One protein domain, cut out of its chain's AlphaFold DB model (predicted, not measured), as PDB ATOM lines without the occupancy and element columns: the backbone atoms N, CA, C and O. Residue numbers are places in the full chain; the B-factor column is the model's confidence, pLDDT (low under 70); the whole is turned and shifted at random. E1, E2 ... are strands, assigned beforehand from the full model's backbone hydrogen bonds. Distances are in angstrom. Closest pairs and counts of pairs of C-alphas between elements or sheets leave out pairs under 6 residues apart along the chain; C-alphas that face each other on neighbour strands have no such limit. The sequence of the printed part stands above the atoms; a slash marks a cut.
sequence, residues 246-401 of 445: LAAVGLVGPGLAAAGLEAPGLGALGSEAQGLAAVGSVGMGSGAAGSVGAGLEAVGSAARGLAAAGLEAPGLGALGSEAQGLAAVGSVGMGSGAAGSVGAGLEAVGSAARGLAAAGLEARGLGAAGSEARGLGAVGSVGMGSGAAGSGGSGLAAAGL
ATOM      1  N   LEU A 246      63.478 121.651 123.210       47.91
ATOM      2  CA  LEU A 246      63.931 121.824 121.816       47.91
ATOM      3  C   LEU A 246      65.428 122.188 121.735       47.91
ATOM      4  O   LEU A 246      66.113 121.749 120.815       47.91
ATOM      5  N   ALA A 247      65.931 122.933 122.719       52.00
ATOM      6  CA  ALA A 247      67.348 123.168 122.956       52.00
ATOM      7  C   ALA A 247      67.632 122.985 124.455       52.00
ATOM      8  O   ALA A 247      67.054 123.694 125.278       52.00
ATOM      9  N   ALA A 248      68.487 122.028 124.810       56.25
ATOM     10  CA  ALA A 248      68.926 121.773 126.177       56.25
ATOM     11  C   ALA A 248      70.395 122.197 126.325       56.25
ATOM     12  O   ALA A 248      71.252 121.729 125.580       56.25
ATOM     13  N   VAL A 249      70.695 123.080 127.279       52.66
ATOM     14  CA  VAL A 249      72.070 123.444 127.664       52.66
ATOM     15  C   VAL A 249      72.240 123.062 129.131       52.66
ATOM     16  O   VAL A 249      71.542 123.606 129.987       52.66
ATOM     17  N   GLY A 250      73.108 122.098 129.438       51.75
ATOM     18  CA  GLY A 250      73.256 121.561 130.795       51.75
ATOM     19  C   GLY A 250      74.302 120.449 130.891       51.75
ATOM     20  O   GLY A 250      74.923 120.094 129.902       51.75
ATOM     21  N   LEU A 251      74.526 119.893 132.086       45.19
ATOM     22  CA  LEU A 251      75.480 118.784 132.274       45.19
ATOM     23  C   LEU A 251      75.017 117.491 131.576       45.19
ATOM     24  O   LEU A 251      75.859 116.766 131.054       45.19
ATOM     25  N   VAL A 252      73.697 117.259 131.553       44.34
ATOM     26  CA  VAL A 252      72.998 116.136 130.911       44.34
ATOM     27  C   VAL A 252      71.626 116.638 130.440       44.34
ATOM     28  O   VAL A 252      70.902 117.264 131.220       44.34
ATOM     29  N   GLY A 253      71.224 116.379 129.193       46.38
ATOM     30  CA  GLY A 253      69.869 116.732 128.749       46.38
ATOM     31  C   GLY A 253      69.496 116.220 127.354       46.38
ATOM     32  O   GLY A 253      70.176 116.584 126.399       46.38
ATOM     33  N   PRO A 254      68.420 115.419 127.204       47.81
ATOM     34  CA  PRO A 254      67.902 115.031 125.897       47.81
ATOM     35  C   PRO A 254      67.136 116.187 125.237       47.81
ATOM     36  O   PRO A 254      66.158 116.686 125.794       47.81
ATOM     37  N   GLY A 255      67.537 116.586 124.030       56.00
ATOM     38  CA  GLY A 255      66.862 117.642 123.264       56.00
ATOM     39  C   GLY A 255      66.997 117.481 121.750       56.00
ATOM     40  O   GLY A 255      67.789 116.678 121.266       56.00
ATOM     41  N   LEU A 256      66.229 118.243 120.963       60.06
ATOM     42  CA  LEU A 256      66.443 118.299 119.506       60.06
ATOM     43  C   LEU A 256      67.837 118.884 119.203       60.06
ATOM     44  O   LEU A 256      68.542 118.374 118.338       60.06
ATOM     45  N   ALA A 257      68.270 119.865 119.995       64.12
ATOM     46  CA  ALA A 257      69.666 120.258 120.150       64.12
ATOM     47  C   ALA A 257      70.081 120.143 121.630       64.12
ATOM     48  O   ALA A 257      69.371 120.647 122.498       64.12
ATOM     49  N   ALA A 258      71.210 119.509 121.928       69.69
ATOM     50  CA  ALA A 258      71.752 119.362 123.277       69.69
ATOM     51  C   ALA A 258      73.203 119.864 123.331       69.69
ATOM     52  O   ALA A 258      73.992 119.567 122.433       69.69
ATOM     53  N   ALA A 259      73.559 120.615 124.375       69.06
ATOM     54  CA  ALA A 259      74.923 121.054 124.651       69.06
ATOM     55  C   ALA A 259      75.313 120.759 126.109       69.06
ATOM     56  O   ALA A 259      74.591 121.178 127.018       69.06
ATOM     57  N   GLY A 260      76.431 120.065 126.348       68.75
ATOM     58  CA  GLY A 260      76.780 119.605 127.698       68.75
ATOM     59  C   GLY A 260      78.040 118.755 127.821       68.75
ATOM     60  O   GLY A 260      78.777 118.586 126.861       68.75
ATOM     61  N   LEU A 261      78.304 118.203 129.010       72.12
ATOM     62  CA  LEU A 261      79.314 117.141 129.142       72.12
ATOM     63  C   LEU A 261      78.796 115.851 128.506       72.12
ATOM     64  O   LEU A 261      79.521 115.247 127.725       72.12
ATOM     65  N   GLU A 262      77.532 115.517 128.764       75.94
ATOM     66  CA  GLU A 262      76.789 114.457 128.088       75.94
ATOM     67  C   GLU A 262      75.597 115.078 127.352       75.94
ATOM     68  O   GLU A 262      74.680 115.638 127.959       75.94
ATOM     69  N   ALA A 263      75.606 115.005 126.024       76.31
ATOM     70  CA  ALA A 263      74.601 115.650 125.185       76.31
ATOM     71  C   ALA A 263      73.930 114.626 124.256       76.31
ATOM     72  O   ALA A 263      74.411 114.413 123.148       76.31
ATOM     73  N   PRO A 264      72.834 113.964 124.670       73.88
ATOM     74  CA  PRO A 264      72.007 113.175 123.760       73.88
ATOM     75  C   PRO A 264      71.001 114.065 123.000       73.88
ATOM     76  O   PRO A 264      70.291 114.865 123.604       73.88
ATOM     77  N   GLY A 265      70.874 113.922 121.680       74.19
ATOM     78  CA  GLY A 265      69.904 114.706 120.904       74.19
ATOM     79  C   GLY A 265      69.926 114.471 119.396       74.19
ATOM     80  O   GLY A 265      70.658 113.623 118.914       74.19
ATOM     81  N   LEU A 266      69.135 115.204 118.604       78.62
ATOM     82  CA  LEU A 266      69.297 115.158 117.136       78.62
ATOM     83  C   LEU A 266      70.583 115.884 116.712       78.62
ATOM     84  O   LEU A 266      71.331 115.368 115.883       78.62
ATOM     85  N   GLY A 267      70.868 117.033 117.323       79.81
ATOM     86  CA  GLY A 267      72.166 117.703 117.302       79.81
ATOM     87  C   GLY A 267      72.766 117.739 118.706       79.81
ATOM     88  O   GLY A 267      72.108 118.187 119.637       79.81
ATOM     89  N   ALA A 268      74.000 117.283 118.865       83.75
ATOM     90  CA  ALA A 268      74.665 117.155 120.152       83.75
ATOM     91  C   ALA A 268      76.052 117.809 120.121       83.75
ATOM     92  O   ALA A 268      76.866 117.478 119.260       83.75
ATOM     93  N   LEU A 269      76.331 118.715 121.060       83.12
ATOM     94  CA  LEU A 269      77.643 119.335 121.269       83.12
ATOM     95  C   LEU A 269      78.130 119.045 122.694       83.12
ATOM     96  O   LEU A 269      77.474 119.442 123.654       83.12
ATOM     97  N   GLY A 270      79.275 118.398 122.883       80.88
ATOM     98  CA  GLY A 270      79.717 118.107 124.246       80.88
ATOM     99  C   GLY A 270      81.013 117.338 124.388       80.88
ATOM    100  O   GLY A 270      81.675 117.071 123.402       80.88
ATOM    101  N   SER A 271      81.403 116.958 125.601       86.00
ATOM    102  CA  SER A 271      82.525 116.017 125.757       86.00
ATOM    103  C   SER A 271      82.131 114.634 125.227       86.00
ATOM    104  O   SER A 271      82.880 114.023 124.464       86.00
ATOM    105  N   GLU A 272      80.917 114.199 125.547       87.62
ATOM    106  CA  GLU A 272      80.272 112.986 125.061       87.62
ATOM    107  C   GLU A 272      78.959 113.367 124.367       87.62
ATOM    108  O   GLU A 272      77.912 113.562 124.986       87.62
ATOM    109  N   ALA A 273      79.027 113.527 123.050       86.88
ATOM    110  CA  ALA A 273      77.894 113.890 122.214       86.88
ATOM    111  C   ALA A 273      77.294 112.635 121.565       86.88
ATOM    112  O   ALA A 273      78.012 111.847 120.946       86.88
ATOM    113  N   GLN A 274      75.976 112.455 121.664       88.62
ATOM    114  CA  GLN A 274      75.252 111.358 121.017       88.62
ATOM    115  C   GLN A 274      74.073 111.900 120.209       88.62
ATOM    116  O   GLN A 274      73.231 112.606 120.757       88.62
ATOM    117  N   GLY A 275      73.965 111.569 118.921       86.12
ATOM    118  CA  GLY A 275      72.856 112.084 118.124       86.12
ATOM    119  C   GLY A 275      72.853 111.789 116.637       86.12
ATOM    120  O   GLY A 275      73.628 110.984 116.151       86.12
ATOM    121  N   LEU A 276      71.977 112.443 115.872       87.81
ATOM    122  CA  LEU A 276      72.066 112.391 114.406       87.81
ATOM    123  C   LEU A 276      73.340 113.107 113.932       87.81
ATOM    124  O   LEU A 276      74.060 112.562 113.100       87.81
ATOM    125  N   ALA A 277      73.640 114.265 114.521       88.50
ATOM    126  CA  ALA A 277      74.897 114.990 114.381       88.50
ATOM    127  C   ALA A 277      75.514 115.225 115.768       88.50
ATOM    128  O   ALA A 277      74.937 115.937 116.587       88.50
ATOM    129  N   ALA A 278      76.678 114.637 116.034       91.44
ATOM    130  CA  ALA A 278      77.368 114.706 117.318       91.44
ATOM    131  C   ALA A 278      78.770 115.307 117.155       91.44
ATOM    132  O   ALA A 278      79.574 114.793 116.380       91.44
ATOM    133  N   VAL A 279      79.085 116.369 117.898       90.31
ATOM    134  CA  VAL A 279      80.419 116.986 117.926       90.31
ATOM    135  C   VAL A 279      80.934 117.021 119.357       90.31
ATOM    136  O   VAL A 279      80.287 117.588 120.237       90.31
ATOM    137  N   GLY A 280      82.110 116.444 119.595       88.75
ATOM    138  CA  GLY A 280      82.661 116.378 120.939       88.75
ATOM    139  C   GLY A 280      84.048 115.786 121.071       88.75
ATOM    140  O   GLY A 280      84.700 115.526 120.071       88.75
ATOM    141  N   SER A 281      84.535 115.532 122.289       92.12
ATOM    142  CA  SER A 281      85.724 114.669 122.424       92.12
ATOM    143  C   SER A 281      85.402 113.240 121.984       92.12
ATOM    144  O   SER A 281      86.203 112.629 121.275       92.12
ATOM    145  N   VAL A 282      84.204 112.766 122.327       93.25
ATOM    146  CA  VAL A 282      83.594 111.521 121.871       93.25
ATOM    147  C   VAL A 282      82.267 111.877 121.207       93.25
ATOM    148  O   VAL A 282      81.363 112.392 121.863       93.25
ATOM    149  N   GLY A 283      82.151 111.635 119.904       92.62
ATOM    150  CA  GLY A 283      80.914 111.809 119.144       92.62
ATOM    151  C   GLY A 283      80.378 110.460 118.671       92.62
ATOM    152  O   GLY A 283      81.117 109.693 118.057       92.62
ATOM    153  N   MET A 284      79.101 110.168 118.917       93.00
ATOM    154  CA  MET A 284      78.418 108.990 118.370       93.00
ATOM    155  C   MET A 284      77.147 109.388 117.627       93.00
ATOM    156  O   MET A 284      76.297 110.078 118.188       93.00
ATOM    157  N   GLY A 285      76.981 108.956 116.377       91.94
ATOM    158  CA  GLY A 285      75.822 109.385 115.603       91.94
ATOM    159  C   GLY A 285      75.757 108.954 114.153       91.94
ATOM    160  O   GLY A 285      76.487 108.073 113.734       91.94
ATOM    161  N   SER A 286      74.881 109.566 113.352       91.81
ATOM    162  CA  SER A 286      74.984 109.400 111.891       91.81
ATOM    163  C   SER A 286      76.146 110.220 111.340       91.81
ATOM    164  O   SER A 286      76.947 109.676 110.592       91.81
ATOM    165  N   GLY A 287      76.282 111.473 111.772       92.94
ATOM    166  CA  GLY A 287      77.487 112.283 111.638       92.94
ATOM    167  C   GLY A 287      78.145 112.464 113.003       92.94
ATOM    168  O   GLY A 287      77.496 112.932 113.939       92.94
ATOM    169  N   ALA A 288      79.415 112.098 113.129       94.75
ATOM    170  CA  ALA A 288      80.174 112.208 114.369       94.75
ATOM    171  C   ALA A 288      81.519 112.904 114.130       94.75
ATOM    172  O   ALA A 288      82.289 112.480 113.273       94.75
ATOM    173  N   ALA A 289      81.826 113.939 114.907       94.44
ATOM    174  CA  ALA A 289      83.106 114.639 114.867       94.44
ATOM    175  C   ALA A 289      83.730 114.713 116.264       94.44
ATOM    176  O   ALA A 289      83.058 115.109 117.218       94.44
ATOM    177  N   GLY A 290      85.010 114.368 116.396       91.75
ATOM    178  CA  GLY A 290      85.690 114.458 117.684       91.75
ATOM    179  C   GLY A 290      87.109 113.926 117.736       91.75
ATOM    180  O   GLY A 290      87.716 113.673 116.711       91.75
ATOM    181  N   SER A 291      87.664 113.734 118.934       94.81
ATOM    182  CA  SER A 291      88.895 112.932 119.061       94.81
ATOM    183  C   SER A 291      88.605 111.456 118.771       94.81
ATOM    184  O   SER A 291      89.396 110.789 118.107       94.81
ATOM    185  N   VAL A 292      87.421 111.002 119.189       95.81
ATOM    186  CA  VAL A 292      86.820 109.712 118.871       95.81
ATOM    187  C   VAL A 292      85.467 109.982 118.214       95.81
ATOM    188  O   VAL A 292      84.581 110.557 118.843       95.81
ATOM    189  N   GLY A 293      85.304 109.591 116.954       94.94
ATOM    190  CA  GLY A 293      84.047 109.717 116.214       94.94
ATOM    191  C   GLY A 293      83.541 108.347 115.775       94.94
ATOM    192  O   GLY A 293      84.296 107.587 115.173       94.94
ATOM    193  N   ALA A 294      82.277 108.021 116.041       96.12
ATOM    194  CA  ALA A 294      81.652 106.780 115.588       96.12
ATOM    195  C   ALA A 294      80.305 107.049 114.904       96.12
ATOM    196  O   ALA A 294      79.402 107.610 115.523       96.12
ATOM    197  N   GLY A 295      80.141 106.633 113.646       94.69
ATOM    198  CA  GLY A 295      78.894 106.880 112.925       94.69
ATOM    199  C   GLY A 295      78.802 106.358 111.502       94.69
ATOM    200  O   GLY A 295      79.579 105.504 111.102       94.69
ATOM    201  N   LEU A 296      77.837 106.843 110.716       96.06
ATOM    202  CA  LEU A 296      77.848 106.603 109.265       96.06
ATOM    203  C   LEU A 296      78.974 107.419 108.626       96.06
ATOM    204  O   LEU A 296      79.757 106.873 107.854       96.06
ATOM    205  N   GLU A 297      79.088 108.681 109.024       96.81
ATOM    206  CA  GLU A 297      80.170 109.601 108.699       96.81
ATOM    207  C   GLU A 297      80.880 109.987 109.999       96.81
ATOM    208  O   GLU A 297      80.275 110.564 110.904       96.81
ATOM    209  N   ALA A 298      82.158 109.641 110.118       96.94
ATOM    210  CA  ALA A 298      82.955 109.891 111.309       96.94
ATOM    211  C   ALA A 298      84.230 110.666 110.966       96.94
ATOM    212  O   ALA A 298      84.960 110.295 110.047       96.94
ATOM    213  N   VAL A 299      84.524 111.713 111.736       96.38
ATOM    214  CA  VAL A 299      85.744 112.519 111.625       96.38
ATOM    215  C   VAL A 299      86.422 112.602 112.988       96.38
ATOM    216  O   VAL A 299      85.777 112.939 113.980       96.38
ATOM    217  N   GLY A 300      87.723 112.331 113.055       94.88
ATOM    218  CA  GLY A 300      88.464 112.449 114.306       94.88
ATOM    219  C   GLY A 300      89.819 111.776 114.323       94.88
ATOM    220  O   GLY A 300      90.183 111.127 113.361       94.88
ATOM    221  N   SER A 301      90.578 111.886 115.413       96.56
ATOM    222  CA  SER A 301      91.845 111.144 115.532       96.56
ATOM    223  C   SER A 301      91.615 109.634 115.403       96.56
ATOM    224  O   SER A 301      92.332 108.982 114.651       96.56
ATOM    225  N   ALA A 302      90.573 109.118 116.056       96.81
ATOM    226  CA  ALA A 302      90.040 107.774 115.861       96.81
ATOM    227  C   ALA A 302      88.609 107.871 115.313       96.81
ATOM    228  O   ALA A 302      87.671 108.203 116.044       96.81
ATOM    229  N   ALA A 303      88.430 107.606 114.023       96.88
ATOM    230  CA  ALA A 303      87.147 107.706 113.336       96.88
ATOM    231  C   ALA A 303      86.673 106.326 112.874       96.88
ATOM    232  O   ALA A 303      87.387 105.631 112.163       96.88
ATOM    233  N   ARG A 304      85.451 105.924 113.227       97.44
ATOM    234  CA  ARG A 304      84.871 104.641 112.809       97.44
ATOM    235  C   ARG A 304      83.521 104.846 112.142       97.44
ATOM    236  O   ARG A 304      82.606 105.370 112.771       97.44
ATOM    237  N   GLY A 305      83.355 104.366 110.912       95.56
ATOM    238  CA  GLY A 305      82.063 104.492 110.239       95.56
ATOM    239  C   GLY A 305      81.948 103.866 108.863       95.56
ATOM    240  O   GLY A 305      82.806 103.089 108.470       95.56
ATOM    241  N   LEU A 306      80.887 104.171 108.111       96.88
ATOM    242  CA  LEU A 306      80.864 103.824 106.683       96.88
ATOM    243  C   LEU A 306      81.861 104.696 105.921       96.88
ATOM    244  O   LEU A 306      82.625 104.170 105.120       96.88
ATOM    245  N   ALA A 307      81.885 105.993 106.214       97.56
ATOM    246  CA  ALA A 307      82.916 106.934 105.812       97.56
ATOM    247  C   ALA A 307      83.659 107.411 107.068       97.56
ATOM    248  O   ALA A 307      83.054 108.015 107.953       97.56
ATOM    249  N   ALA A 308      84.954 107.126 107.160       97.56
ATOM    250  CA  ALA A 308      85.794 107.501 108.293       97.56
ATOM    251  C   ALA A 308      86.970 108.369 107.831       97.56
ATOM    252  O   ALA A 308      87.650 108.023 106.863       97.56
ATOM    253  N   ALA A 309      87.228 109.475 108.529       97.75
ATOM    254  CA  ALA A 309      88.360 110.360 108.277       97.75
ATOM    255  C   ALA A 309      89.143 110.640 109.570       97.75
ATOM    256  O   ALA A 309      88.583 111.211 110.507       97.75
ATOM    257  N   GLY A 310      90.426 110.269 109.633       95.81
ATOM    258  CA  GLY A 310      91.186 110.370 110.879       95.81
ATOM    259  C   GLY A 310      92.658 109.991 110.847       95.81
ATOM    260  O   GLY A 310      93.224 109.792 109.786       95.81
ATOM    261  N   LEU A 311      93.311 109.890 112.008       96.94
ATOM    262  CA  LEU A 311      94.622 109.225 112.071       96.94
ATOM    263  C   LEU A 311      94.425 107.715 111.948       96.94
ATOM    264  O   LEU A 311      95.077 107.096 111.118       96.94
ATOM    265  N   GLU A 312      93.470 107.171 112.699       97.19
ATOM    266  CA  GLU A 312      92.972 105.803 112.596       97.19
ATOM    267  C   GLU A 312      91.548 105.846 112.039       97.19
ATOM    268  O   GLU A 312      90.646 106.416 112.661       97.19
ATOM    269  N   ALA A 313      91.342 105.275 110.854       96.38
ATOM    270  CA  ALA A 313      90.077 105.379 110.133       96.38
ATOM    271  C   ALA A 313      89.589 104.018 109.602       96.38
ATOM    272  O   ALA A 313      89.762 103.723 108.420       96.38
ATOM    273  N   PRO A 314      88.989 103.149 110.435       95.88
ATOM    274  CA  PRO A 314      88.246 101.986 109.948       95.88
ATOM    275  C   PRO A 314      86.864 102.356 109.372       95.88
ATOM    276  O   PRO A 314      86.011 102.908 110.075       95.88
ATOM    277  N   GLY A 315      86.593 101.963 108.124       95.12
ATOM    278  CA  GLY A 315      85.273 102.101 107.502       95.12
ATOM    279  C   GLY A 315      85.105 101.427 106.141       95.12
ATOM    280  O   GLY A 315      85.967 100.672 105.724       95.12
ATOM    281  N   LEU A 316      83.993 101.642 105.427       96.50
ATOM    282  CA  LEU A 316      83.899 101.209 104.017       96.50
ATOM    283  C   LEU A 316      84.752 102.115 103.120       96.50
ATOM    284  O   LEU A 316      85.513 101.613 102.295       96.50
ATOM    285  N   GLY A 317      84.632 103.428 103.302       97.19
ATOM    286  CA  GLY A 317      85.538 104.447 102.792       97.19
ATOM    287  C   GLY A 317      86.339 105.037 103.949       97.19
ATOM    288  O   GLY A 317      85.762 105.493 104.933       97.19
ATOM    289  N   ALA A 318      87.659 105.017 103.839       97.44
ATOM    290  CA  ALA A 318      88.567 105.417 104.900       97.44
ATOM    291  C   ALA A 318      89.632 106.384 104.376       97.44
ATOM    292  O   ALA A 318      90.316 106.084 103.395       97.44
ATOM    293  N   LEU A 319      89.795 107.521 105.050       97.38
ATOM    294  CA  LEU A 319      90.846 108.508 104.800       97.38
ATOM    295  C   LEU A 319      91.659 108.709 106.081       97.38
ATOM    296  O   LEU A 319      91.092 109.097 107.100       97.38
ATOM    297  N   GLY A 320      92.973 108.489 106.065       96.00
ATOM    298  CA  GLY A 320      93.754 108.723 107.278       96.00
ATOM    299  C   GLY A 320      95.221 108.351 107.254       96.00
ATOM    300  O   GLY A 320      95.741 107.962 106.225       96.00
ATOM    301  N   SER A 321      95.930 108.454 108.376       97.69
ATOM    302  CA  SER A 321      97.300 107.917 108.443       97.69
ATOM    303  C   SER A 321      97.279 106.392 108.337       97.69
ATOM    304  O   SER A 321      98.037 105.827 107.549       97.69
ATOM    305  N   GLU A 322      96.360 105.760 109.060       97.62
ATOM    306  CA  GLU A 322      96.041 104.337 109.053       97.62
ATOM    307  C   GLU A 322      94.578 104.159 108.626       97.62
ATOM    308  O   GLU A 322      93.643 104.233 109.427       97.62
ATOM    309  N   ALA A 323      94.373 103.957 107.327       97.31
ATOM    310  CA  ALA A 323      93.056 103.793 106.726       97.31
ATOM    311  C   ALA A 323      92.765 102.307 106.476       97.31
ATOM    312  O   ALA A 323      93.571 101.603 105.860       97.31
ATOM    313  N   GLN A 324      91.602 101.824 106.915       97.81
ATOM    314  CA  GLN A 324      91.170 100.439 106.697       97.81
ATOM    315  C   GLN A 324      89.752 100.409 106.125       97.81
ATOM    316  O   GLN A 324      88.842 100.949 106.748       97.81
ATOM    317  N   GLY A 325      89.541  99.771 104.971       96.94
ATOM    318  CA  GLY A 325      88.220  99.715 104.342       96.94
ATOM    319  C   GLY A 325      88.165  99.164 102.926       96.94
ATOM    320  O   GLY A 325      89.189  98.832 102.346       96.94
ATOM    321  N   LEU A 326      86.970  99.082 102.328       97.69
ATOM    322  CA  LEU A 326      86.856  98.731 100.901       97.69
ATOM    323  C   LEU A 326      87.639  99.711 100.023       97.69
ATOM    324  O   LEU A 326      88.275  99.273  99.072       97.69
ATOM    325  N   ALA A 327      87.603 101.001 100.353       97.69
ATOM    326  CA  ALA A 327      88.430 102.038  99.756       97.69
ATOM    327  C   ALA A 327      89.193 102.764 100.869       97.69
ATOM    328  O   ALA A 327      88.595 103.502 101.650       97.69
ATOM    329  N   ALA A 328      90.503 102.550 100.950       98.06
ATOM    330  CA  ALA A 328      91.367 103.113 101.981       98.06
ATOM    331  C   ALA A 328      92.447 104.003 101.356       98.06
ATOM    332  O   ALA A 328      93.234 103.540 100.530       98.06
ATOM    333  N   VAL A 329      92.517 105.267 101.773       97.88
ATOM    334  CA  VAL A 329      93.567 106.207 101.359       97.88
ATOM    335  C   VAL A 329      94.297 106.709 102.591       97.88
ATOM    336  O   VAL A 329      93.688 107.310 103.477       97.88
ATOM    337  N   GLY A 330      95.607 106.489 102.644       96.56
ATOM    338  CA  GLY A 330      96.389 106.902 103.794       96.56
ATOM    339  C   GLY A 330      97.886 106.750 103.671       96.56
ATOM    340  O   GLY A 330      98.387 106.454 102.601       96.56
ATOM    341  N   SER A 331      98.638 106.942 104.756       97.81
ATOM    342  CA  SER A 331     100.048 106.524 104.744       97.81
ATOM    343  C   SER A 331     100.132 104.994 104.688       97.81
ATOM    344  O   SER A 331     100.831 104.435 103.845       97.81
ATOM    345  N   VAL A 332      99.298 104.331 105.487       98.06
ATOM    346  CA  VAL A 332      99.034 102.899 105.463       98.06
ATOM    347  C   VAL A 332      97.570 102.708 105.075       98.06
ATOM    348  O   VAL A 332      96.673 103.076 105.832       98.06
ATOM    349  N   GLY A 333      97.326 102.157 103.887       97.06
ATOM    350  CA  GLY A 333      95.990 101.824 103.393       97.06
ATOM    351  C   GLY A 333      95.788 100.312 103.325       97.06
ATOM    352  O   GLY A 333      96.604  99.612 102.718       97.06
ATOM    353  N   MET A 334      94.704  99.799 103.910       97.62
ATOM    354  CA  MET A 334      94.342  98.378 103.838       97.62
ATOM    355  C   MET A 334      92.899  98.142 103.382       97.62
ATOM    356  O   MET A 334      91.962  98.631 104.004       97.62
ATOM    357  N   GLY A 335      92.730  97.295 102.366       97.00
ATOM    358  CA  GLY A 335      91.460  96.690 101.953       97.00
ATOM    359  C   GLY A 335      91.294  96.640 100.434       97.00
ATOM    360  O   GLY A 335      92.295  96.614  99.738       97.00
ATOM    361  N   SER A 336      90.084  96.504  99.884       97.19
ATOM    362  CA  SER A 336      89.924  96.107  98.467       97.19
ATOM    363  C   SER A 336      90.632  97.043  97.480       97.19
ATOM    364  O   SER A 336      91.373  96.548  96.632       97.19
ATOM    365  N   GLY A 337      90.457  98.353  97.628       97.38
ATOM    366  CA  GLY A 337      91.246  99.397  96.985       97.38
ATOM    367  C   GLY A 337      92.034 100.165  98.041       97.38
ATOM    368  O   GLY A 337      91.441 100.786  98.921       97.38
ATOM    369  N   ALA A 338      93.360 100.126  97.964       97.75
ATOM    370  CA  ALA A 338      94.246 100.759  98.934       97.75
ATOM    371  C   ALA A 338      95.238 101.706  98.247       97.75
ATOM    372  O   ALA A 338      95.929 101.308  97.311       97.75
ATOM    373  N   ALA A 339      95.356 102.938  98.737       97.62
ATOM    374  CA  ALA A 339      96.324 103.922  98.261       97.62
ATOM    375  C   ALA A 339      97.140 104.496  99.428       97.62
ATOM    376  O   ALA A 339      96.557 104.920 100.427       97.62
ATOM    377  N   GLY A 340      98.469 104.539  99.302       96.12
ATOM    378  CA  GLY A 340      99.325 105.120 100.337       96.12
ATOM    379  C   GLY A 340     100.824 105.022 100.117       96.12
ATOM    380  O   GLY A 340     101.269 104.715  99.021       96.12
ATOM    381  N   SER A 341     101.640 105.274 101.145       97.69
ATOM    382  CA  SER A 341     103.058 104.880 101.080       97.69
ATOM    383  C   SER A 341     103.184 103.360 101.197       97.69
ATOM    384  O   SER A 341     103.987 102.757 100.487       97.69
ATOM    385  N   VAL A 342     102.327 102.751 102.020       98.06
ATOM    386  CA  VAL A 342     102.116 101.309 102.137       98.06
ATOM    387  C   VAL A 342     100.658 101.001 101.798       98.06
ATOM    388  O   VAL A 342      99.752 101.374 102.540       98.06
ATOM    389  N   GLY A 343     100.421 100.317 100.679       97.12
ATOM    390  CA  GLY A 343      99.086  99.903 100.243       97.12
ATOM    391  C   GLY A 343      98.950  98.382 100.221       97.12
ATOM    392  O   GLY A 343      99.776  97.704  99.607       97.12
ATOM    393  N   ALA A 344      97.910  97.831 100.848       98.00
ATOM    394  CA  ALA A 344      97.621  96.397 100.830       98.00
ATOM    395  C   ALA A 344      96.156  96.117 100.458       98.00
ATOM    396  O   ALA A 344      95.252  96.540 101.176       98.00
ATOM    397  N   GLY A 345      95.911  95.379  99.371       97.31
ATOM    398  CA  GLY A 345      94.552  95.205  98.857       97.31
ATOM    399  C   GLY A 345      94.361  94.234  97.702       97.31
ATOM    400  O   GLY A 345      95.253  93.460  97.384       97.31
ATOM    401  N   LEU A 346      93.191  94.254  97.058       97.88
ATOM    402  CA  LEU A 346      93.041  93.626  95.737       97.88
ATOM    403  C   LEU A 346      93.709  94.515  94.687       97.88
ATOM    404  O   LEU A 346      94.501  94.022  93.886       97.88
ATOM    405  N   GLU A 347      93.443  95.813  94.769       98.19
ATOM    406  CA  GLU A 347      94.088  96.878  94.016       98.19
ATOM    407  C   GLU A 347      94.851  97.765  95.003       98.19
ATOM    408  O   GLU A 347      94.257  98.370  95.895       98.19
ATOM    409  N   ALA A 348      96.175  97.805  94.885       98.12
ATOM    410  CA  ALA A 348      97.035  98.555  95.792       98.12
ATOM    411  C   ALA A 348      97.936  99.523  95.022       98.12
ATOM    412  O   ALA A 348      98.603  99.128  94.065       98.12
ATOM    413  N   VAL A 349      98.003 100.773  95.472       98.00
ATOM    414  CA  VAL A 349      98.876 101.815  94.921       98.00
ATOM    415  C   VAL A 349      99.733 102.403  96.035       98.00
ATOM    416  O   VAL A 349      99.207 102.802  97.073       98.00
ATOM    417  N   GLY A 350     101.047 102.485  95.835       97.06
ATOM    418  CA  GLY A 350     101.931 103.115  96.812       97.06
ATOM    419  C   GLY A 350     103.411 102.845  96.636       97.06
ATOM    420  O   GLY A 350     103.792 102.049  95.793       97.06
ATOM    421  N   SER A 351     104.270 103.472  97.442       98.00
ATOM    422  CA  SER A 351     105.714 103.181  97.405       98.00
ATOM    423  C   SER A 351     105.989 101.694  97.638       98.00
ATOM    424  O   SER A 351     106.757 101.107  96.885       98.00
ATOM    425  N   ALA A 352     105.302 101.083  98.604       98.25
ATOM    426  CA  ALA A 352     105.234  99.645  98.819       98.25
ATOM    427  C   ALA A 352     103.781  99.171  98.647       98.25
ATOM    428  O   ALA A 352     102.935  99.382  99.518       98.25
ATOM    429  N   ALA A 353     103.480  98.536  97.517       98.12
ATOM    430  CA  ALA A 353     102.138  98.090  97.162       98.12
ATOM    431  C   ALA A 353     102.051  96.560  97.115       98.12
ATOM    432  O   ALA A 353     102.857  95.892  96.460       98.12
ATOM    433  N   ARG A 354     101.040  95.983  97.768       98.38
ATOM    434  CA  ARG A 354     100.781  94.539  97.769       98.38
ATOM    435  C   ARG A 354      99.324  94.240  97.434       98.38
ATOM    436  O   ARG A 354      98.437  94.618  98.189       98.38
ATOM    437  N   GLY A 355      99.071  93.484  96.369       97.56
ATOM    438  CA  GLY A 355      97.707  93.075  96.030       97.56
ATOM    439  C   GLY A 355      97.583  92.089  94.883       97.56
ATOM    440  O   GLY A 355      98.566  91.466  94.513       97.56
ATOM    441  N   LEU A 356      96.388  91.899  94.321       98.00
ATOM    442  CA  LEU A 356      96.258  91.170  93.050       98.00
ATOM    443  C   LEU A 356      96.799  92.024  91.904       98.00
ATOM    444  O   LEU A 356      97.591  91.524  91.107       98.00
ATOM    445  N   ALA A 357      96.419  93.299  91.880       98.06
ATOM    446  CA  ALA A 357      97.006  94.351  91.069       98.06
ATOM    447  C   ALA A 357      97.725  95.339  92.001       98.06
ATOM    448  O   ALA A 357      97.099  95.948  92.868       98.06
ATOM    449  N   ALA A 358      99.039  95.475  91.854       98.25
ATOM    450  CA  ALA A 358      99.853  96.369  92.673       98.25
ATOM    451  C   ALA A 358     100.636  97.345  91.791       98.25
ATOM    452  O   ALA A 358     101.268  96.916  90.826       98.25
ATOM    453  N   ALA A 359     100.636  98.632  92.138       98.31
ATOM    454  CA  ALA A 359     101.391  99.675  91.447       98.31
ATOM    455  C   ALA A 359     102.244 100.485  92.436       98.31
ATOM    456  O   ALA A 359     101.711 101.000  93.418       98.31
ATOM    457  N   GLY A 360     103.552 100.617  92.198       97.19
ATOM    458  CA  GLY A 360     104.439 101.239  93.184       97.19
ATOM    459  C   GLY A 360     105.913 101.355  92.833       97.19
ATOM    460  O   GLY A 360     106.306 101.098  91.706       97.19
ATOM    461  N   LEU A 361     106.754 101.729  93.801       98.00
ATOM    462  CA  LEU A 361     108.205 101.538  93.662       98.00
ATOM    463  C   LEU A 361     108.546 100.066  93.889       98.00
ATOM    464  O   LEU A 361     109.215  99.465  93.058       98.00
ATOM    465  N   GLU A 362     108.012  99.488  94.960       98.06
ATOM    466  CA  GLU A 362     108.028  98.066  95.277       98.06
ATOM    467  C   GLU A 362     106.601  97.522  95.156       98.06
ATOM    468  O   GLU A 362     105.753  97.743  96.023       98.06
ATOM    469  N   ALA A 363     106.310  96.815  94.067       98.06
ATOM    470  CA  ALA A 363     104.988  96.270  93.785       98.06
ATOM    471  C   ALA A 363     104.999  94.739  93.845       98.06
ATOM    472  O   ALA A 363     105.820  94.079  93.202       98.06
ATOM    473  N   ARG A 364     104.053  94.144  94.577       98.38
ATOM    474  CA  ARG A 364     103.912  92.686  94.697       98.38
ATOM    475  C   ARG A 364     102.477  92.234  94.446       98.38
ATOM    476  O   ARG A 364     101.584  92.604  95.203       98.38
ATOM    477  N   GLY A 365     102.264  91.361  93.463       97.62
ATOM    478  CA  GLY A 365     100.927  90.855  93.153       97.62
ATOM    479  C   GLY A 365     100.842  89.823  92.041       97.62
ATOM    480  O   GLY A 365     101.860  89.279  91.646       97.62
ATOM    481  N   LEU A 366      99.644  89.514  91.538       97.56
ATOM    482  CA  LEU A 366      99.524  88.740  90.293       97.56
ATOM    483  C   LEU A 366      99.926  89.612  89.102       97.56
ATOM    484  O   LEU A 366     100.759  89.190  88.308       97.56
ATOM    485  N   GLY A 367      99.387  90.827  89.024       97.00
ATOM    486  CA  GLY A 367      99.888  91.917  88.196       97.00
ATOM    487  C   GLY A 367     100.612  92.925  89.082       97.00
ATOM    488  O   GLY A 367     100.008  93.496  89.987       97.00
ATOM    489  N   ALA A 368     101.902  93.134  88.853       97.88
ATOM    490  CA  ALA A 368     102.698  94.094  89.610       97.88
ATOM    491  C   ALA A 368     103.369  95.072  88.647       97.88
ATOM    492  O   ALA A 368     104.011  94.637  87.695       97.88
ATOM    493  N   ALA A 369     103.249  96.371  88.901       98.12
ATOM    494  CA  ALA A 369     103.870  97.427  88.112       98.12
ATOM    495  C   ALA A 369     104.700  98.345  89.017       98.12
ATOM    496  O   ALA A 369     104.165  98.930  89.955       98.12
ATOM    497  N   GLY A 370     105.997  98.490  88.762       96.75
ATOM    498  CA  GLY A 370     106.849  99.336  89.594       96.75
ATOM    499  C   GLY A 370     108.329  99.243  89.292       96.75
ATOM    500  O   GLY A 370     108.717  98.458  88.447       96.75
ATOM    501  N   SER A 371     109.182 100.013  89.967       97.56
ATOM    502  CA  SER A 371     110.639  99.869  89.797       97.56
ATOM    503  C   SER A 371     111.081  98.436  90.116       97.56
ATOM    504  O   SER A 371     111.713  97.779  89.295       97.56
ATOM    505  N   GLU A 372     110.645  97.912  91.256       97.44
ATOM    506  CA  GLU A 372     110.770  96.514  91.641       97.44
ATOM    507  C   GLU A 372     109.390  95.854  91.644       97.44
ATOM    508  O   GLU A 372     108.594  96.027  92.568       97.44
ATOM    509  N   ALA A 373     109.099  95.075  90.607       97.50
ATOM    510  CA  ALA A 373     107.827  94.382  90.456       97.50
ATOM    511  C   ALA A 373     107.994  92.870  90.660       97.50
ATOM    512  O   ALA A 373     108.857  92.235  90.046       97.50
ATOM    513  N   ARG A 374     107.146  92.256  91.491       98.06
ATOM    514  CA  ARG A 374     107.114  90.799  91.711       98.06
ATOM    515  C   ARG A 374     105.708  90.244  91.518       98.06
ATOM    516  O   ARG A 374     104.804  90.593  92.275       98.06
ATOM    517  N   GLY A 375     105.531  89.344  90.557       97.19
ATOM    518  CA  GLY A 375     104.225  88.785  90.227       97.19
ATOM    519  C   GLY A 375     104.177  87.931  88.973       97.19
ATOM    520  O   GLY A 375     105.148  87.869  88.231       97.19
ATOM    521  N   LEU A 376     103.040  87.276  88.707       96.94
ATOM    522  CA  LEU A 376     102.868  86.503  87.468       96.94
ATOM    523  C   LEU A 376     103.052  87.376  86.218       96.94
ATOM    524  O   LEU A 376     103.639  86.906  85.250       96.94
ATOM    525  N   GLY A 377     102.569  88.616  86.255       95.12
ATOM    526  CA  GLY A 377     102.797  89.673  85.274       95.12
ATOM    527  C   GLY A 377     103.494  90.853  85.946       95.12
ATOM    528  O   GLY A 377     102.824  91.775  86.409       95.12
ATOM    529  N   ALA A 378     104.818  90.802  86.057       97.06
ATOM    530  CA  ALA A 378     105.622  91.863  86.659       97.06
ATOM    531  C   ALA A 378     106.136  92.826  85.580       97.06
ATOM    532  O   ALA A 378     106.779  92.387  84.631       97.06
ATOM    533  N   VAL A 379     105.907  94.128  85.729       97.06
ATOM    534  CA  VAL A 379     106.366  95.177  84.807       97.06
ATOM    535  C   VAL A 379     107.179  96.204  85.588       97.06
ATOM    536  O   VAL A 379     106.656  96.806  86.522       97.06
ATOM    537  N   GLY A 380     108.445  96.423  85.230       95.44
ATOM    538  CA  GLY A 380     109.306  97.306  86.014       95.44
ATOM    539  C   GLY A 380     110.703  97.554  85.486       95.44
ATOM    540  O   GLY A 380     111.036  97.096  84.406       95.44
ATOM    541  N   SER A 381     111.566  98.253  86.227       96.38
ATOM    542  CA  SER A 381     113.000  98.226  85.895       96.38
ATOM    543  C   SER A 381     113.588  96.857  86.251       96.38
ATOM    544  O   SER A 381     114.337  96.279  85.462       96.38
ATOM    545  N   VAL A 382     113.159  96.291  87.379       95.94
ATOM    546  CA  VAL A 382     113.451  94.930  87.827       95.94
ATOM    547  C   VAL A 382     112.135  94.176  88.011       95.94
ATOM    548  O   VAL A 382     111.350  94.477  88.907       95.94
ATOM    549  N   GLY A 383     111.893  93.181  87.157       95.00
ATOM    550  CA  GLY A 383     110.682  92.354  87.194       95.00
ATOM    551  C   GLY A 383     110.990  90.910  87.586       95.00
ATOM    552  O   GLY A 383     111.936  90.320  87.062       95.00
ATOM    553  N   MET A 384     110.187  90.299  88.461       96.69
ATOM    554  CA  MET A 384     110.280  88.866  88.776       96.69
ATOM    555  C   MET A 384     108.928  88.154  88.691       96.69
ATOM    556  O   MET A 384     107.994  88.513  89.406       96.69
ATOM    557  N   GLY A 385     108.870  87.071  87.919       96.12
ATOM    558  CA  GLY A 385     107.790  86.081  87.921       96.12
ATOM    559  C   GLY A 385     107.511  85.514  86.532       96.12
ATOM    560  O   GLY A 385     108.348  85.635  85.653       96.12
ATOM    561  N   SER A 386     106.394  84.812  86.315       94.81
ATOM    562  CA  SER A 386     106.212  84.010  85.087       94.81
ATOM    563  C   SER A 386     106.305  84.820  83.793       94.81
ATOM    564  O   SER A 386     106.880  84.325  82.830       94.81
ATOM    565  N   GLY A 387     105.772  86.038  83.795       93.12
ATOM    566  CA  GLY A 387     105.812  87.032  82.734       93.12
ATOM    567  C   GLY A 387     106.422  88.314  83.290       93.12
ATOM    568  O   GLY A 387     105.716  89.098  83.916       93.12
ATOM    569  N   ALA A 388     107.726  88.513  83.117       95.31
ATOM    570  CA  ALA A 388     108.421  89.695  83.629       95.31
ATOM    571  C   ALA A 388     108.835  90.615  82.475       95.31
ATOM    572  O   ALA A 388     109.499  90.159  81.555       95.31
ATOM    573  N   ALA A 389     108.501  91.901  82.520       94.62
ATOM    574  CA  ALA A 389     108.894  92.896  81.523       94.62
ATOM    575  C   ALA A 389     109.673  94.038  82.187       94.62
ATOM    576  O   ALA A 389     109.248  94.540  83.227       94.62
ATOM    577  N   GLY A 390     110.801  94.459  81.608       91.75
ATOM    578  CA  GLY A 390     111.610  95.520  82.207       91.75
ATOM    579  C   GLY A 390     113.018  95.698  81.676       91.75
ATOM    580  O   GLY A 390     113.394  95.046  80.718       91.75
ATOM    581  N   SER A 391     113.854  96.530  82.302       92.81
ATOM    582  CA  SER A 391     115.295  96.516  81.989       92.81
ATOM    583  C   SER A 391     115.957  95.203  82.427       92.81
ATOM    584  O   SER A 391     116.777  94.673  81.687       92.81
ATOM    585  N   GLY A 392     115.548  94.633  83.564       90.31
ATOM    586  CA  GLY A 392     116.029  93.364  84.114       90.31
ATOM    587  C   GLY A 392     114.869  92.473  84.562       90.31
ATOM    588  O   GLY A 392     114.504  92.450  85.736       90.31
ATOM    589  N   GLY A 393     114.261  91.752  83.620       91.19
ATOM    590  CA  GLY A 393     113.188  90.793  83.900       91.19
ATOM    591  C   GLY A 393     113.723  89.392  84.203       91.19
ATOM    592  O   GLY A 393     114.626  88.915  83.523       91.19
ATOM    593  N   SER A 394     113.146  88.687  85.175       94.06
ATOM    594  CA  SER A 394     113.455  87.283  85.474       94.06
ATOM    595  C   SER A 394     112.181  86.445  85.590       94.06
ATOM    596  O   SER A 394     111.255  86.824  86.306       94.06
ATOM    597  N   GLY A 395     112.102  85.324  84.870       93.44
ATOM    598  CA  GLY A 395     110.837  84.607  84.727       93.44
ATOM    599  C   GLY A 395     110.839  83.369  83.847       93.44
ATOM    600  O   GLY A 395     111.878  82.921  83.383       93.44
ATOM    601  N   LEU A 396     109.652  82.813  83.587       93.19
ATOM    602  CA  LEU A 396     109.486  81.791  82.546       93.19
ATOM    603  C   LEU A 396     109.566  82.443  81.164       93.19
ATOM    604  O   LEU A 396     110.350  82.002  80.331       93.19
ATOM    605  N   ALA A 397     108.813  83.519  80.963       92.62
ATOM    606  CA  ALA A 397     108.866  84.412  79.818       92.62
ATOM    607  C   ALA A 397     109.255  85.807  80.324       92.62
ATOM    608  O   ALA A 397     108.471  86.481  80.989       92.62
ATOM    609  N   ALA A 398     110.488  86.227  80.062       93.25
ATOM    610  CA  ALA A 398     110.988  87.530  80.491       93.25
ATOM    611  C   ALA A 398     111.306  88.393  79.267       93.25
ATOM    612  O   ALA A 398     111.896  87.892  78.321       93.25
ATOM    613  N   ALA A 399     110.962  89.675  79.280       92.19
ATOM    614  CA  ALA A 399     111.258  90.627  78.216       92.19
ATOM    615  C   ALA A 399     112.047  91.815  78.778       92.19
ATOM    616  O   ALA A 399     111.674  92.361  79.817       92.19
ATOM    617  N   GLY A 400     113.136  92.220  78.122       91.06
ATOM    618  CA  GLY A 400     113.970  93.302  78.642       91.06
ATOM    619  C   GLY A 400     115.386  93.395  78.111       91.06
ATOM    620  O   GLY A 400     115.814  92.536  77.363       91.06
ATOM    621  N   LEU A 401     116.151  94.406  78.528       91.12
ATOM    622  CA  LEU A 401     117.569  94.512  78.149       91.12
ATOM    623  C   LEU A 401     118.386  93.330  78.697       91.12
ATOM    624  O   LEU A 401     119.149  92.718  77.958       91.12
TER     625      LEU A 401
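Overview. This is residues 246 to 401 of the 445 residues of an uncharacterized protein of Edaphochlamys debaryana (UniProt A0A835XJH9). The chain is wound in stacked turns, a long, slim solenoid of strands in which each turn lies beside the one before, with E1 at one end of the rod and E7 at the other. The longest strand, E2, itself winds round through many turns. The 156 printed residues hold seven named strands, E1 to E7 along the chain, and no named helix, an all-strand make-up; they form one parallel sheet in the order E1 E2 E3 E4 E5 E6 E7. It is only just loose, close to extended, with a radius of gyration of the C-alphas of 22.1 A and spans of 74 by 16 by 12 A.

Arrangement. The sheet is twisted, its C-alphas up to 5.9 A off the best plane. E2, residues 255 to 324, bends by 155 degrees at residue 291. Its pairing is staggered: residues 257 to 259 pair with the edge strand E1, residues 246 to 249, where N 248 and O 257 are 2.8 A apart, and residues 317 to 324 pair with E3, residues 327 to 354, where N 318 and O 327 are 2.8 A apart. E3 is parallel to E4, residues 357 to 364, at 4 degrees, with N 348 and O 357 2.9 A apart. E4 is parallel to E5, residues 367 to 374, at 6 degrees, with N 358 and O 367 2.9 A apart. E5 is parallel to E6, residues 377 to 384, at 6 degrees, with N 368 and O 377 2.9 A apart. E6 is parallel to the edge strand E7, residues 387 to 400, at 26 degrees, with N 378 and O 387 2.9 A apart.

Along the chain. From first to last C-alpha E2 measures 34.1 A and E3 14.6 A. E1 begins at C-alpha 246, (63.931, 121.824, 121.816), and E7 ends at C-alpha 400, (113.970, 93.302, 78.642).

Size, cuts and confidence. The C-alphas of Leu 246 and Leu 401, the two farthest apart, are 74.4 A apart. The printed part has no cut, and the six links are tight. Residues 246 to 260 have pLDDT under 70.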